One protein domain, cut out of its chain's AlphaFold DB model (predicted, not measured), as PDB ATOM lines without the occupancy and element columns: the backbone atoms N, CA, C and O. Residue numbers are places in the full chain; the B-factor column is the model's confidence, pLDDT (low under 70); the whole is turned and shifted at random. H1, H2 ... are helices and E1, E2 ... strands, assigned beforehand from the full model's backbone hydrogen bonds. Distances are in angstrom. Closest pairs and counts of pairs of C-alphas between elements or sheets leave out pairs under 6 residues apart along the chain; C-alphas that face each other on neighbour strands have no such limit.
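AT A GLANCE: This is residues 2 to 106 of the 106 residues of a protein of Deltaproteobacteria bacterium (UniProt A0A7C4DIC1). The hairpin of E5 and E6 lies partly face to face with a second strand pair, E1 and E4, and two short helices, H1 and H2, sit side by side over the other face of E1 and E4. A third, smaller strand pair, the hairpin of E2 and E3, extends the length, with E3 running on into E4. The printed part has 105 residues, with two named helices and six named strands in the order H1, E1, H2, E2, E3, E4, E5, E6 along the chain; the strands form three antiparallel two-stranded sheets, E1 with E4, E2 with E3 and E5 with E6. The class is mixed, helices and strands, with under half of the residues in named elements. The whole is elongated, spanning 50 by 30 by 20 A, and only just loose, close to compact, with a radius of gyration of the C-alphas of 15.6 A.

IN THESE COORDINATES: E5 is residues 75 to 82, 19.7 A long, and bends by 63 degrees at residue 78; E6 is residues 99 to 105, 19.9 A, ending at C-alpha 105 (53.818, 25.747, -32.581). E1 is residues 15 to 20, 16.9 A, and E4 residues 68 to 73, 17.3 A. H1, residues 2 to 10, begins at C-alpha 2 (39.141, 17.790, -52.499); H2 is residues 28 to 35. E2 is residues 50 to 52, E3 63 to 65.

HOW THE PARTS SIT: E5 and E6 are antiparallel at 162 degrees, with N 78 and O 102 at 2.8 A. The closest C-alphas of E4 and E6, Asp 68 and Val 99, are 7.1 A apart. E1 and E4 are antiparallel, N 17 and O 71 at 2.8 A; hairpin E2 and E3 has N 50 and O 65 at 2.9 A. H1 and H2 touch, the C-alphas of Leu 5 and Gly 33 being 6.4 A apart, at a shallow tilt of 7 degrees, the same way. H2 and E4 are near each other. O i to N i+4 pairs are within hydrogen-bond range in 4 of 5 for H1 and 3 of 4 for H2.

THE WHOLE: The C-alphas of Leu 58 and Lys 106, the two farthest apart, are 51.9 A apart. The printed part has no cut. The links H2 to E2 and E5 to E6 are long. Mean pLDDT of the printed part is 76.7; 28 residues are under 70, among them 52 to 64.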
ATOM      1  N   GLU A   2      38.934  16.497 -51.816       62.94
ATOM      2  CA  GLU A   2      39.141  17.790 -52.499       62.94
ATOM      3  C   GLU A   2      38.500  18.973 -51.763       62.94
ATOM      4  O   GLU A   2      39.126  20.016 -51.615       62.94
ATOM      5  N   GLU A   3      37.294  18.791 -51.224       67.19
ATOM      6  CA  GLU A   3      36.619  19.799 -50.402       67.19
ATOM      7  C   GLU A   3      37.372  20.114 -49.101       67.19
ATOM      8  O   GLU A   3      37.672  21.277 -48.849       67.19
ATOM      9  N   ALA A   4      37.787  19.092 -48.347       67.06
ATOM     10  CA  ALA A   4      38.601  19.260 -47.140       67.06
ATOM     11  C   ALA A   4      39.951  19.947 -47.431       67.06
ATOM     12  O   ALA A   4      40.417  20.776 -46.653       67.06
ATOM     13  N   LEU A   5      40.574  19.649 -48.578       66.50
ATOM     14  CA  LEU A   5      41.808  20.306 -49.021       66.50
ATOM     15  C   LEU A   5      41.568  21.767 -49.439       66.50
ATOM     16  O   LEU A   5      42.391  22.634 -49.148       66.50
ATOM     17  N   ARG A   6      40.433  22.065 -50.080       71.06
ATOM     18  CA  ARG A   6      40.018  23.433 -50.426       71.06
ATOM     19  C   ARG A   6      39.736  24.269 -49.176       71.06
ATOM     20  O   ARG A   6      40.152  25.423 -49.119       71.06
ATOM     21  N   GLU A   7      39.065  23.700 -48.177       73.31
ATOM     22  CA  GLU A   7      38.829  24.348 -46.881       73.31
ATOM     23  C   GLU A   7      40.133  24.580 -46.112       73.31
ATOM     24  O   GLU A   7      40.384  25.693 -45.649       73.31
ATOM     25  N   ALA A   8      41.024  23.584 -46.079       68.19
ATOM     26  CA  ALA A   8      42.367  23.719 -45.517       68.19
ATOM     27  C   ALA A   8      43.165  24.875 -46.152       68.19
ATOM     28  O   ALA A   8      43.907  25.582 -45.463       68.19
ATOM     29  N   GLY A   9      42.986  25.112 -47.456       69.25
ATOM     30  CA  GLY A   9      43.601  26.233 -48.173       69.25
ATOM     31  C   GLY A   9      43.141  27.614 -47.696       69.25
ATOM     32  O   GLY A   9      43.910  28.564 -47.796       69.25
ATOM     33  N   ARG A  10      41.925  27.731 -47.146       81.31
ATOM     34  CA  ARG A  10      41.363  28.993 -46.625       81.31
ATOM     35  C   ARG A  10      41.673  29.235 -45.152       81.31
ATOM     36  O   ARG A  10      41.548  30.359 -44.678       81.31
ATOM     37  N   TRP A  11      42.047  28.190 -44.422       81.38
ATOM     38  CA  TRP A  11      42.418  28.298 -43.017       81.38
ATOM     39  C   TRP A  11      43.691  29.142 -42.875       81.38
ATOM     40  O   TRP A  11      44.624  28.954 -43.651       81.38
ATOM     41  N   SER A  12      43.767  30.048 -41.901       82.50
ATOM     42  CA  SER A  12      44.957  30.889 -41.667       82.50
ATOM     43  C   SER A  12      45.821  30.408 -40.497       82.50
ATOM     44  O   SER A  12      46.994  30.761 -40.414       82.50
ATOM     45  N   GLY A  13      45.263  29.583 -39.609       87.00
ATOM     46  CA  GLY A  13      45.971  29.046 -38.452       87.00
ATOM     47  C   GLY A  13      46.809  27.796 -38.750       87.00
ATOM     48  O   GLY A  13      46.815  27.277 -39.880       87.00
ATOM     49  N   PRO A  14      47.485  27.268 -37.713       90.75
ATOM     50  CA  PRO A  14      48.043  25.924 -37.736       90.75
ATOM     51  C   PRO A  14      46.973  24.890 -38.088       90.75
ATOM     52  O   PRO A  14      45.813  25.015 -37.688       90.75
ATOM     53  N   LEU A  15      47.369  23.869 -38.846       89.44
ATOM     54  CA  LEU A  15      46.475  22.806 -39.290       89.44
ATOM     55  C   LEU A  15      47.181  21.458 -39.206       89.44
ATOM     56  O   LEU A  15      48.336  21.337 -39.613       89.44
ATOM     57  N   VAL A  16      46.446  20.451 -38.736       90.38
ATOM     58  CA  VAL A  16      46.822  19.039 -38.805       90.38
ATOM     59  C   VAL A  16      45.615  18.251 -39.308       90.38
ATOM     60  O   VAL A  16      44.523  18.364 -38.759       90.38
ATOM     61  N   LEU A  17      45.821  17.449 -40.347       86.00
ATOM     62  CA  LEU A  17      44.853  16.518 -40.912       86.00
ATOM     63  C   LEU A  17      45.433  15.109 -40.793       86.00
ATOM     64  O   LEU A  17      46.502  14.834 -41.338       86.00
ATOM     65  N   GLY A  18      44.746  14.224 -40.078       88.06
ATOM     66  CA  GLY A  18      45.114  12.816 -39.953       88.06
ATOM     67  C   GLY A  18      44.036  11.923 -40.552       88.06
ATOM     68  O   GLY A  18      42.851  12.216 -40.403       88.06
ATOM     69  N   GLY A  19      44.433  10.837 -41.211       85.25
ATOM     70  CA  GLY A  19      43.478   9.821 -41.639       85.25
ATOM     71  C   GLY A  19      44.051   8.781 -42.589       85.25
ATOM     72  O   GLY A  19      45.200   8.876 -43.033       85.25
ATOM     73  N   ASP A  20      43.203   7.812 -42.915       84.88
ATOM     74  CA  ASP A  20      43.398   6.887 -44.021       84.88
ATOM     75  C   ASP A  20      42.923   7.554 -45.320       84.88
ATOM     76  O   ASP A  20      41.734   7.799 -45.531       84.88
ATOM     77  N   LEU A  21      43.869   7.889 -46.197       77.38
ATOM     78  CA  LEU A  21      43.565   8.540 -47.469       77.38
ATOM     79  C   LEU A  21      43.213   7.531 -48.565       77.38
ATOM     80  O   LEU A  21      42.873   7.963 -49.667       77.38
ATOM     81  N   ASN A  22      43.367   6.223 -48.314       74.06
ATOM     82  CA  ASN A  22      43.255   5.150 -49.309       74.06
ATOM     83  C   ASN A  22      44.012   5.451 -50.614       74.06
ATOM     84  O   ASN A  22      43.630   5.029 -51.705       74.06
ATOM     85  N   SER A  23      45.094   6.227 -50.512       68.50
ATOM     86  CA  SER A  23      45.786   6.785 -51.663       68.50
ATOM     87  C   SER A  23      47.287   6.560 -51.542       68.50
ATOM     88  O   SER A  23      47.908   6.841 -50.513       68.50
ATOM     89  N   ILE A  24      47.868   6.011 -52.606       66.38
ATOM     90  CA  ILE A  24      49.308   5.785 -52.718       66.38
ATOM     91  C   ILE A  24      50.063   7.122 -52.808       66.38
ATOM     92  O   ILE A  24      49.470   8.150 -53.156       66.38
ATOM     93  N   PRO A  25      51.373   7.154 -52.490       57.59
ATOM     94  CA  PRO A  25      52.184   8.340 -52.742       57.59
ATOM     95  C   PRO A  25      51.960   8.839 -54.182       57.59
ATOM     96  O   PRO A  25      51.892   8.027 -55.100       57.59
ATOM     97  N   HIS A  26      51.862  10.160 -54.369       60.50
ATOM     98  CA  HIS A  26      51.700  10.850 -55.663       60.50
ATOM     99  C   HIS A  26      50.287  11.021 -56.239       60.50
ATOM    100  O   HIS A  26      50.179  11.509 -57.371       60.50
ATOM    101  N   THR A  27      49.223  10.734 -55.487       67.56
ATOM    102  CA  THR A  27      47.869  11.125 -55.914       67.56
ATOM    103  C   THR A  27      47.723  12.641 -56.070       67.56
ATOM    104  O   THR A  27      48.402  13.435 -55.409       67.56
ATOM    105  N   SER A  28      46.826  13.053 -56.972       63.88
ATOM    106  CA  SER A  28      46.518  14.460 -57.271       63.88
ATOM    107  C   SER A  28      46.172  15.265 -56.014       63.88
ATOM    108  O   SER A  28      46.594  16.413 -55.893       63.88
ATOM    109  N   ALA A  29      45.491  14.641 -55.050       65.44
ATOM    110  CA  ALA A  29      45.117  15.236 -53.770       65.44
ATOM    111  C   ALA A  29      46.332  15.695 -52.940       65.44
ATOM    112  O   ALA A  29      46.359  16.821 -52.448       65.44
ATOM    113  N   LEU A  30      47.372  14.862 -52.824       69.12
ATOM    114  CA  LEU A  30      48.580  15.216 -52.069       69.12
ATOM    115  C   LEU A  30      49.372  16.328 -52.769       69.12
ATOM    116  O   LEU A  30      49.790  17.283 -52.119       69.12
ATOM    117  N   ARG A  31      49.497  16.253 -54.101       73.88
ATOM    118  CA  ARG A  31      50.161  17.297 -54.903       73.88
ATOM    119  C   ARG A  31      49.427  18.640 -54.834       73.88
ATOM    120  O   ARG A  31      50.057  19.691 -54.844       73.88
ATOM    121  N   ALA A  32      48.095  18.621 -54.785       71.94
ATOM    122  CA  ALA A  32      47.294  19.831 -54.616       71.94
ATOM    123  C   ALA A  32      47.520  20.466 -53.236       71.94
ATOM    124  O   ALA A  32      47.629  21.687 -53.141       71.94
ATOM    125  N   GLY A  33      47.663  19.645 -52.190       76.06
ATOM    126  CA  GLY A  33      47.982  20.112 -50.843       76.06
ATOM    127  C   GLY A  33      49.335  20.826 -50.746       76.06
ATOM    128  O   GLY A  33      49.426  21.881 -50.121       76.06
ATOM    129  N   GLU A  34      50.370  20.312 -51.412       79.81
ATOM    130  CA  GLU A  34      51.702  20.943 -51.421       79.81
ATOM    131  C   GLU A  34      51.658  22.386 -51.954       79.81
ATOM    132  O   GLU A  34      52.303  23.274 -51.396       79.81
ATOM    133  N   LYS A  35      50.826  22.657 -52.971       81.00
ATOM    134  CA  LYS A  35      50.665  24.003 -53.555       81.00
ATOM    135  C   LYS A  35      50.082  25.035 -52.587       81.00
ATOM    136  O   LYS A  35      50.285  26.227 -52.789       81.00
ATOM    137  N   ILE A  36      49.366  24.594 -51.553       78.44
ATOM    138  CA  ILE A  36      48.779  25.456 -50.513       78.44
ATOM    139  C   ILE A  36      49.553  25.373 -49.185       78.44
ATOM    140  O   ILE A  36      49.035  25.732 -48.123       78.44
ATOM    141  N   GLY A  37      50.800  24.892 -49.241       83.94
ATOM    142  CA  GLY A  37      51.717  24.842 -48.104       83.94
ATOM    143  C   GLY A  37      51.465  23.691 -47.130       83.94
ATOM    144  O   GLY A  37      52.003  23.720 -46.024       83.94
ATOM    145  N   LEU A  38      50.657  22.692 -47.503       86.44
ATOM    146  CA  LEU A  38      50.512  21.478 -46.704       86.44
ATOM    147  C   LEU A  38      51.748  20.588 -46.865       86.44
ATOM    148  O   LEU A  38      52.228  20.343 -47.969       86.44
ATOM    149  N   GLN A  39      52.235  20.068 -45.747       88.12
ATOM    150  CA  GLN A  39      53.386  19.181 -45.654       88.12
ATOM    151  C   GLN A  39      52.942  17.806 -45.168       88.12
ATOM    152  O   GLN A  39      52.026  17.688 -44.360       88.12
ATOM    153  N   ASN A  40      53.602  16.746 -45.629       87.19
ATOM    154  CA  ASN A  40      53.327  15.383 -45.182       87.19
ATOM    155  C   ASN A  40      54.339  14.970 -44.112       87.19
ATOM    156  O   ASN A  40      55.533  14.855 -44.398       87.19
ATOM    157  N   ALA A  41      53.863  14.677 -42.901       89.88
ATOM    158  CA  ALA A  41      54.710  14.300 -41.774       89.88
ATOM    159  C   ALA A  41      55.569  13.069 -42.071       89.88
ATOM    160  O   ALA A  41      56.646  12.943 -41.509       89.88
ATOM    161  N   PHE A  42      55.156  12.196 -42.993       86.81
ATOM    162  CA  PHE A  42      55.887  10.990 -43.383       86.81
ATOM    163  C   PHE A  42      56.448  11.063 -44.814       86.81
ATOM    164  O   PHE A  42      56.676  10.022 -45.440       86.81
ATOM    165  N   ALA A  43      56.660  12.263 -45.368       81.94
ATOM    166  CA  ALA A  43      57.395  12.426 -46.625       81.94
ATOM    167  C   ALA A  43      58.796  11.789 -46.517       81.94
ATOM    168  O   ALA A  43      59.487  11.965 -45.508       81.94
ATOM    169  N   GLY A  44      59.178  11.008 -47.534       76.81
ATOM    170  CA  GLY A  44      60.454  10.280 -47.592       76.81
ATOM    171  C   GLY A  44      60.577   9.051 -46.679       76.81
ATOM    172  O   GLY A  44      61.583   8.358 -46.745       76.81
ATOM    173  N   ASP A  45      59.584   8.748 -45.836       80.06
ATOM    174  CA  ASP A  45      59.605   7.541 -44.997       80.06
ATOM    175  C   ASP A  45      59.135   6.315 -45.810       80.06
ATOM    176  O   ASP A  45      58.066   6.349 -46.423       80.06
ATOM    177  N   ALA A  46      59.914   5.234 -45.828       78.19
ATOM    178  CA  ALA A  46      59.574   3.994 -46.531       78.19
ATOM    179  C   ALA A  46      58.684   3.046 -45.702       78.19
ATOM    180  O   ALA A  46      58.208   2.040 -46.226       78.19
ATOM    181  N   LYS A  47      58.442   3.350 -44.417       80.12
ATOM    182  CA  LYS A  47      57.578   2.542 -43.553       80.12
ATOM    183  C   LYS A  47      56.152   2.537 -44.082       80.12
ATOM    184  O   LYS A  47      55.578   3.575 -44.428       80.12
ATOM    185  N   LEU A  48      55.600   1.337 -44.117       78.38
ATOM    186  CA  LEU A  48      54.283   1.054 -44.651       78.38
ATOM    187  C   LEU A  48      53.247   1.109 -43.533       78.38
ATOM    188  O   LEU A  48      53.580   0.867 -42.371       78.38
ATOM    189  N   THR A  49      52.011   1.459 -43.884       78.44
ATOM    190  CA  THR A  49      50.981   1.776 -42.890       78.44
ATOM    191  C   THR A  49      49.752   0.892 -42.978       78.44
ATOM    192  O   THR A  49      49.007   0.867 -42.018       78.44
ATOM    193  N   ALA A  50      49.562   0.119 -44.047       73.88
ATOM    194  CA  ALA A  50      48.454  -0.825 -44.141       73.88
ATOM    195  C   ALA A  50      48.859  -2.120 -44.851       73.88
ATOM    196  O   ALA A  50      49.734  -2.121 -45.722       73.88
ATOM    197  N   TRP A  51      48.217  -3.223 -44.472       70.44
ATOM    198  CA  TRP A  51      48.316  -4.536 -45.108       70.44
ATOM    199  C   TRP A  51      46.941  -4.914 -45.655       70.44
ATOM    200  O   TRP A  51      46.057  -5.290 -44.889       70.44
ATOM    201  N   ARG A  52      46.763  -4.896 -46.978       60.72
ATOM    202  CA  ARG A  52      45.546  -5.438 -47.594       60.72
ATOM    203  C   ARG A  52      45.650  -6.957 -47.720       60.72
ATOM    204  O   ARG A  52      46.626  -7.457 -48.277       60.72
ATOM    205  N   ILE A  53      44.634  -7.667 -47.232       54.59
ATOM    206  CA  ILE A  53      44.363  -9.064 -47.595       54.59
ATOM    207  C   ILE A  53      43.289  -9.025 -48.685       54.59
ATOM    208  O   ILE A  53      42.214  -8.471 -48.459       54.59
ATOM    209  N   PHE A  54      43.573  -9.580 -49.863       51.66
ATOM    210  CA  PHE A  54      42.550  -9.816 -50.882       51.66
ATOM    211  C   PHE A  54      41.971 -11.218 -50.667       51.66
ATOM    212  O   PHE A  54      42.689 -12.194 -50.874       51.66
ATOM    213  N   PRO A  55      40.703 -11.360 -50.243       40.03
ATOM    214  CA  PRO A  55      40.099 -12.678 -50.129       40.03
ATOM    215  C   PRO A  55      39.860 -13.233 -51.540       40.03
ATOM    216  O   PRO A  55      39.018 -12.707 -52.267       40.03
ATOM    217  N   GLY A  56      40.606 -14.268 -51.945       44.41
ATOM    218  CA  GLY A  56      40.305 -14.999 -53.184       44.41
ATOM    219  C   GLY A  56      41.456 -15.655 -53.951       44.41
ATOM    220  O   GLY A  56      41.167 -16.370 -54.905       44.41
ATOM    221  N   SER A  57      42.727 -15.475 -53.580       45.16
ATOM    222  CA  SER A  57      43.842 -16.192 -54.224       45.16
ATOM    223  C   SER A  57      44.646 -17.003 -53.216       45.16
ATOM    224  O   SER A  57      44.930 -16.532 -52.122       45.16
ATOM    225  N   LEU A  58      45.012 -18.224 -53.614       43.47
ATOM    226  CA  LEU A  58      45.822 -19.182 -52.847       43.47
ATOM    227  C   LEU A  58      47.252 -18.695 -52.549       43.47
ATOM    228  O   LEU A  58      47.944 -19.313 -51.749       43.47
ATOM    229  N   ASP A  59      47.648 -17.569 -53.138       44.97
ATOM    230  CA  ASP A  59      48.793 -16.777 -52.719       44.97
ATOM    231  C   ASP A  59      48.257 -15.502 -52.060       44.97
ATOM    232  O   ASP A  59      47.689 -14.634 -52.736       44.97
ATOM    233  N   ASP A  60      48.403 -15.408 -50.738       45.16
ATOM    234  CA  ASP A  60      48.147 -14.207 -49.940       45.16
ATOM    235  C   ASP A  60      49.045 -13.062 -50.437       45.16
ATOM    236  O   ASP A  60      50.129 -12.786 -49.915       45.16
ATOM    237  N   LEU A  61      48.607 -12.379 -51.490       42.34
ATOM    238  CA  LEU A  61      49.257 -11.186 -52.005       42.34
ATOM    239  C   LEU A  61      49.037 -10.062 -50.990       42.34
ATOM    240  O   LEU A  61      48.061  -9.310 -51.036       42.34
ATOM    241  N   HIS A  62      49.961  -9.968 -50.036       52.03
ATOM    242  CA  HIS A  62      50.034  -8.878 -49.078       52.03
ATOM    243  C   HIS A  62      50.371  -7.588 -49.825       52.03
ATOM    244  O   HIS A  62      51.536  -7.271 -50.077       52.03
ATOM    245  N   CYS A  63      49.350  -6.815 -50.193       56.06
ATOM    246  CA  CYS A  63      49.581  -5.470 -50.694       56.06
ATOM    247  C   CYS A  63      49.873  -4.584 -49.485       56.06
ATOM    248  O   CYS A  63      48.970  -4.174 -48.751       56.06
ATOM    249  N   VAL A  64      51.159  -4.356 -49.238       61.38
ATOM    250  CA  VAL A  64      51.608  -3.504 -48.147       61.38
ATOM    251  C   VAL A  64      51.749  -2.081 -48.688       61.38
ATOM    252  O   VAL A  64      52.622  -1.798 -49.507       61.38
ATOM    253  N   VAL A  65      50.852  -1.186 -48.274       70.75
ATOM    254  CA  VAL A  65      50.716   0.165 -48.843       70.75
ATOM    255  C   VAL A  65      50.844   1.249 -47.781       70.75
ATOM    256  O   VAL A  65      50.698   1.018 -46.582       70.75
ATOM    257  N   LYS A  66      51.158   2.465 -48.233       74.38
ATOM    258  CA  LYS A  66      51.277   3.653 -47.387       74.38
ATOM    259  C   LYS A  66      50.116   4.608 -47.648       74.38
ATOM    260  O   LYS A  66      50.238   5.512 -48.483       74.38
ATOM    261  N   ILE A  67      49.013   4.388 -46.944       74.75
ATOM    262  CA  ILE A  67      47.740   5.099 -47.147       74.75
ATOM    263  C   ILE A  67      47.356   5.999 -45.968       74.75
ATOM    264  O   ILE A  67      46.688   7.010 -46.179       74.75
ATOM    265  N   ASP A  68      47.885   5.732 -44.775       83.88
ATOM    266  CA  ASP A  68      47.686   6.549 -43.578       83.88
ATOM    267  C   ASP A  68      48.664   7.719 -43.568       83.88
ATOM    268  O   ASP A  68      49.883   7.547 -43.719       83.88
ATOM    269  N   ARG A  69      48.140   8.937 -43.408       84.38
ATOM    270  CA  ARG A  69      48.941  10.165 -43.466       84.38
ATOM    271  C   ARG A  69      48.580  11.118 -42.343       84.38
ATOM    272  O   ARG A  69      47.439  11.199 -41.903       84.38
ATOM    273  N   ILE A  70      49.585  11.900 -41.960       89.44
ATOM    274  CA  ILE A  70      49.409  13.122 -41.185       89.44
ATOM    275  C   ILE A  70      49.940  14.263 -42.049       89.44
ATOM    276  O   ILE A  70      51.118  14.279 -42.411       89.44
ATOM    277  N   ILE A  71      49.054  15.176 -42.422       89.12
ATOM    278  CA  ILE A  71      49.333  16.355 -43.234       89.12
ATOM    279  C   ILE A  71      49.231  17.580 -42.330       89.12
ATOM    280  O   ILE A  71      48.319  17.658 -41.515       89.12
ATOM    281  N   PHE A  72      50.151  18.533 -42.440       91.25
ATOM    282  CA  PHE A  72      50.205  19.675 -41.532       91.25
ATOM    283  C   PHE A  72      50.686  20.960 -42.213       91.25
ATOM    284  O   PHE A  72      51.295  20.919 -43.278       91.25
ATOM    285  N   ARG A  73      50.419  22.112 -41.593       90.75
ATOM    286  CA  ARG A  73      50.937  23.432 -41.998       90.75
ATOM    287  C   ARG A  73      51.035  24.352 -40.786       90.75
ATOM    288  O   ARG A  73      50.230  24.246 -39.864       90.75
ATOM    289  N   GLY A  74      51.993  25.280 -40.816       90.31
ATOM    290  CA  GLY A  74      52.144  26.306 -39.776       90.31
ATOM    291  C   GLY A  74      52.684  25.766 -38.448       90.31
ATOM    292  O   GLY A  74      52.523  26.410 -37.422       90.31
ATOM    293  N   LEU A  75      53.303  24.585 -38.472       93.94
ATOM    294  CA  LEU A  75      53.882  23.898 -37.319       93.94
ATOM    295  C   LEU A  75      55.261  23.360 -37.697       93.94
ATOM    296  O   LEU A  75      55.510  23.087 -38.873       93.94
ATOM    297  N   ASP A  76      56.119  23.159 -36.702       94.88
ATOM    298  CA  ASP A  76      57.363  22.412 -36.862       94.88
ATOM    299  C   ASP A  76      57.151  20.947 -36.487       94.88
ATOM    300  O   ASP A  76      56.653  20.628 -35.404       94.88
ATOM    301  N   LEU A  77      57.536  20.038 -37.383       94.62
ATOM    302  CA  LEU A  77      57.532  18.605 -37.109       94.62
ATOM    303  C   LEU A  77      58.734  18.252 -36.224       94.62
ATOM    304  O   LEU A  77      59.879  18.347 -36.659       94.62
ATOM    305  N   VAL A  78      58.467  17.806 -34.998       96.50
ATOM    306  CA  VAL A  78      59.497  17.437 -34.014       96.50
ATOM    307  C   VAL A  78      59.882  15.970 -34.151       96.50
ATOM    308  O   VAL A  78      61.058  15.620 -34.127       96.50
ATOM    309  N   SER A  79      58.891  15.087 -34.264       94.81
ATOM    310  CA  SER A  79      59.132  13.653 -34.415       94.81
ATOM    311  C   SER A  79      57.960  12.953 -35.090       94.81
ATOM    312  O   SER A  79      56.853  13.487 -35.160       94.81
ATOM    313  N   ARG A  80      58.215  11.746 -35.601       93.19
ATOM    314  CA  ARG A  80      57.223  10.887 -36.251       93.19
ATOM    315  C   ARG A  80      57.518   9.422 -35.968       93.19
ATOM    316  O   ARG A  80      58.683   9.026 -35.900       93.19
ATOM    317  N   LYS A  81      56.475   8.606 -35.840       92.38
ATOM    318  CA  LYS A  81      56.597   7.170 -35.584       92.38
ATOM    319  C   LYS A  81      55.457   6.404 -36.245       92.38
ATOM    320  O   LYS A  81      54.300   6.807 -36.162       92.38
ATOM    321  N   VAL A  82      55.810   5.275 -36.853       88.25
ATOM    322  CA  VAL A  82      54.874   4.224 -37.263       88.25
ATOM    323  C   VAL A  82      54.998   3.101 -36.239       88.25
ATOM    324  O   VAL A  82      56.089   2.556 -36.051       88.25
ATOM    325  N   THR A  83      53.915   2.809 -35.531       86.19
ATOM    326  CA  THR A  83      53.850   1.724 -34.549       86.19
ATOM    327  C   THR A  83      53.489   0.430 -35.275       86.19
ATOM    328  O   THR A  83      52.515   0.428 -36.025       86.19
ATOM    329  N   PRO A  84      54.253  -0.663 -35.086       77.12
ATOM    330  CA  PRO A  84      53.976  -1.934 -35.747       77.12
ATOM    331  C   PRO A  84      52.539  -2.425 -35.525       77.12
ATOM    332  O   PRO A  84      51.985  -2.272 -34.443       77.12
ATOM    333  N   MET A  85      51.976  -3.084 -36.541       74.25
ATOM    334  CA  MET A  85      50.639  -3.713 -36.521       74.25
ATOM    335  C   MET A  85      50.536  -4.945 -35.611       74.25
ATOM    336  O   MET A  85      49.458  -5.523 -35.456       74.25
ATOM    337  N   MET A  86      51.664  -5.367 -35.045       74.25
ATOM    338  CA  MET A  86      51.762  -6.512 -34.155       74.25
ATOM    339  C   MET A  86      52.066  -6.046 -32.736       74.25
ATOM    340  O   MET A  86      52.957  -5.222 -32.520       74.25
ATOM    341  N   THR A  87      51.359  -6.619 -31.770       68.69
ATOM    342  CA  THR A  87      51.708  -6.536 -30.349       68.69
ATOM    343  C   THR A  87      52.985  -7.318 -30.041       68.69
ATOM    344  O   THR A  87      53.482  -8.101 -30.852       68.69
ATOM    345  N   ALA A  88      53.517  -7.130 -28.830       71.31
ATOM    346  CA  ALA A  88      54.690  -7.857 -28.347       71.31
ATOM    347  C   ALA A  88      54.501  -9.390 -28.354       71.31
ATOM    348  O   ALA A  88      55.461 -10.120 -28.584       71.31
ATOM    349  N   ASP A  89      53.266  -9.880 -28.183       79.19
ATOM    350  CA  ASP A  89      52.893 -11.301 -28.285       79.19
ATOM    351  C   ASP A  89      52.584 -11.754 -29.728       79.19
ATOM    352  O   ASP A  89      51.987 -12.807 -29.936       79.19
ATOM    353  N   ARG A  90      53.010 -10.973 -30.734       73.38
ATOM    354  CA  ARG A  90      52.845 -11.237 -32.177       73.38
ATOM    355  C   ARG A  90      51.393 -11.350 -32.650       73.38
ATOM    356  O   ARG A  90      51.146 -11.870 -33.737       73.38
ATOM    357  N   LYS A  91      50.426 -10.838 -31.887       74.88
ATOM    358  CA  LYS A  91      49.041 -10.750 -32.357       74.88
ATOM    359  C   LYS A  91      48.868  -9.520 -33.233       74.88
ATOM    360  O   LYS A  91      49.330  -8.426 -32.912       74.88
ATOM    361  N   ARG A  92      48.180  -9.701 -34.356       71.81
ATOM    362  CA  ARG A  92      47.758  -8.586 -35.198       71.81
ATOM    363  C   ARG A  92      46.603  -7.864 -34.516       71.81
ATOM    364  O   ARG A  92      45.593  -8.488 -34.207       71.81
ATOM    365  N   VAL A  93      46.752  -6.559 -34.312       76.19
ATOM    366  CA  VAL A  93      45.709  -5.718 -33.690       76.19
ATOM    367  C   VAL A  93      44.877  -4.990 -34.739       76.19
ATOM    368  O   VAL A  93      43.707  -4.702 -34.519       76.19
ATOM    369  N   SER A  94      45.481  -4.701 -35.889       82.31
ATOM    370  CA  SER A  94      44.837  -4.055 -37.024       82.31
ATOM    371  C   SER A  94      45.595  -4.405 -38.305       82.31
ATOM    372  O   SER A  94      46.769  -4.788 -38.283       82.31
ATOM    373  N   ASP A  95      44.902  -4.303 -39.426       77.94
ATOM    374  CA  ASP A  95      45.463  -4.239 -40.768       77.94
ATOM    375  C   ASP A  95      46.153  -2.894 -41.065       77.94
ATOM    376  O   ASP A  95      46.887  -2.814 -42.048       77.94
ATOM    377  N   HIS A  96      46.002  -1.889 -40.194       84.19
ATOM    378  CA  HIS A  96      46.693  -0.600 -40.237       84.19
ATOM    379  C   HIS A  96      47.691  -0.420 -39.082       84.19
ATOM    380  O   HIS A  96      47.446  -0.754 -37.920       84.19
ATOM    381  N   ALA A  97      48.848   0.154 -39.398       85.56
ATOM    382  CA  ALA A  97      49.861   0.585 -38.453       85.56
ATOM    383  C   ALA A  97      49.498   1.970 -37.921       85.56
ATOM    384  O   ALA A  97      49.310   2.911 -38.694       85.56
ATOM    385  N   ALA A  98      49.468   2.133 -36.600       87.38
ATOM    386  CA  ALA A  98      49.209   3.442 -36.017       87.38
ATOM    387  C   ALA A  98      50.347   4.416 -36.364       87.38
ATOM    388  O   ALA A  98      51.520   4.162 -36.068       87.38
ATOM    389  N   VAL A  99      50.000   5.552 -36.965       89.50
ATOM    390  CA  VAL A  99      50.934   6.633 -37.292       89.50
ATOM    391  C   VAL A  99      50.791   7.777 -36.294       89.50
ATOM    392  O   VAL A  99      49.690   8.159 -35.913       89.50
ATOM    393  N   SER A 100      51.916   8.331 -35.853       92.44
ATOM    394  CA  SER A 100      51.955   9.428 -34.883       92.44
ATOM    395  C   SER A 100      52.997  10.468 -35.274       92.44
ATOM    396  O   SER A 100      54.052  10.131 -35.818       92.44
ATOM    397  N   ALA A 101      52.700  11.734 -34.995       94.19
ATOM    398  CA  ALA A 101      53.597  12.859 -35.207       94.19
ATOM    399  C   ALA A 101      53.488  13.834 -34.032       94.19
ATOM    400  O   ALA A 101      52.399  14.049 -33.499       94.19
ATOM    401  N   VAL A 102      54.620  14.408 -33.635       95.81
ATOM    402  CA  VAL A 102      54.703  15.444 -32.601       95.81
ATOM    403  C   VAL A 102      55.041  16.760 -33.277       95.81
ATOM    404  O   VAL A 102      55.994  16.827 -34.058       95.81
ATOM    405  N   PHE A 103      54.279  17.796 -32.947       96.19
ATOM    406  CA  PHE A 103      54.413  19.127 -33.524       96.19
ATOM    407  C   PHE A 103      54.769  20.161 -32.459       96.19
ATOM    408  O   PHE A 103      54.406  20.015 -31.291       96.19
ATOM    409  N   ARG A 104      55.443  21.226 -32.885       95.94
ATOM    410  CA  ARG A 104      55.674  22.439 -32.101       95.94
ATOM    411  C   ARG A 104      55.030  23.623 -32.822       95.94
ATOM    412  O   ARG A 104      55.142  23.734 -34.042       95.94
ATOM    413  N   VAL A 105      54.339  24.473 -32.066       90.38
ATOM    414  CA  VAL A 105      53.818  25.747 -32.581       90.38
ATOM    415  C   VAL A 105      55.002  26.672 -32.857       90.38
ATOM    416  O   VAL A 105      55.917  26.734 -32.036       90.38
ATOM    417  N   LYS A 106      54.998  27.312 -34.027       78.75
ATOM    418  CA  LYS A 106      56.013  28.295 -34.413       78.75
ATOM    419  C   LYS A 106      55.890  29.585 -33.615       78.75
ATOM    420  O   LYS A 106      54.737  29.951 -33.294       78.75
TER     421      LYS A 106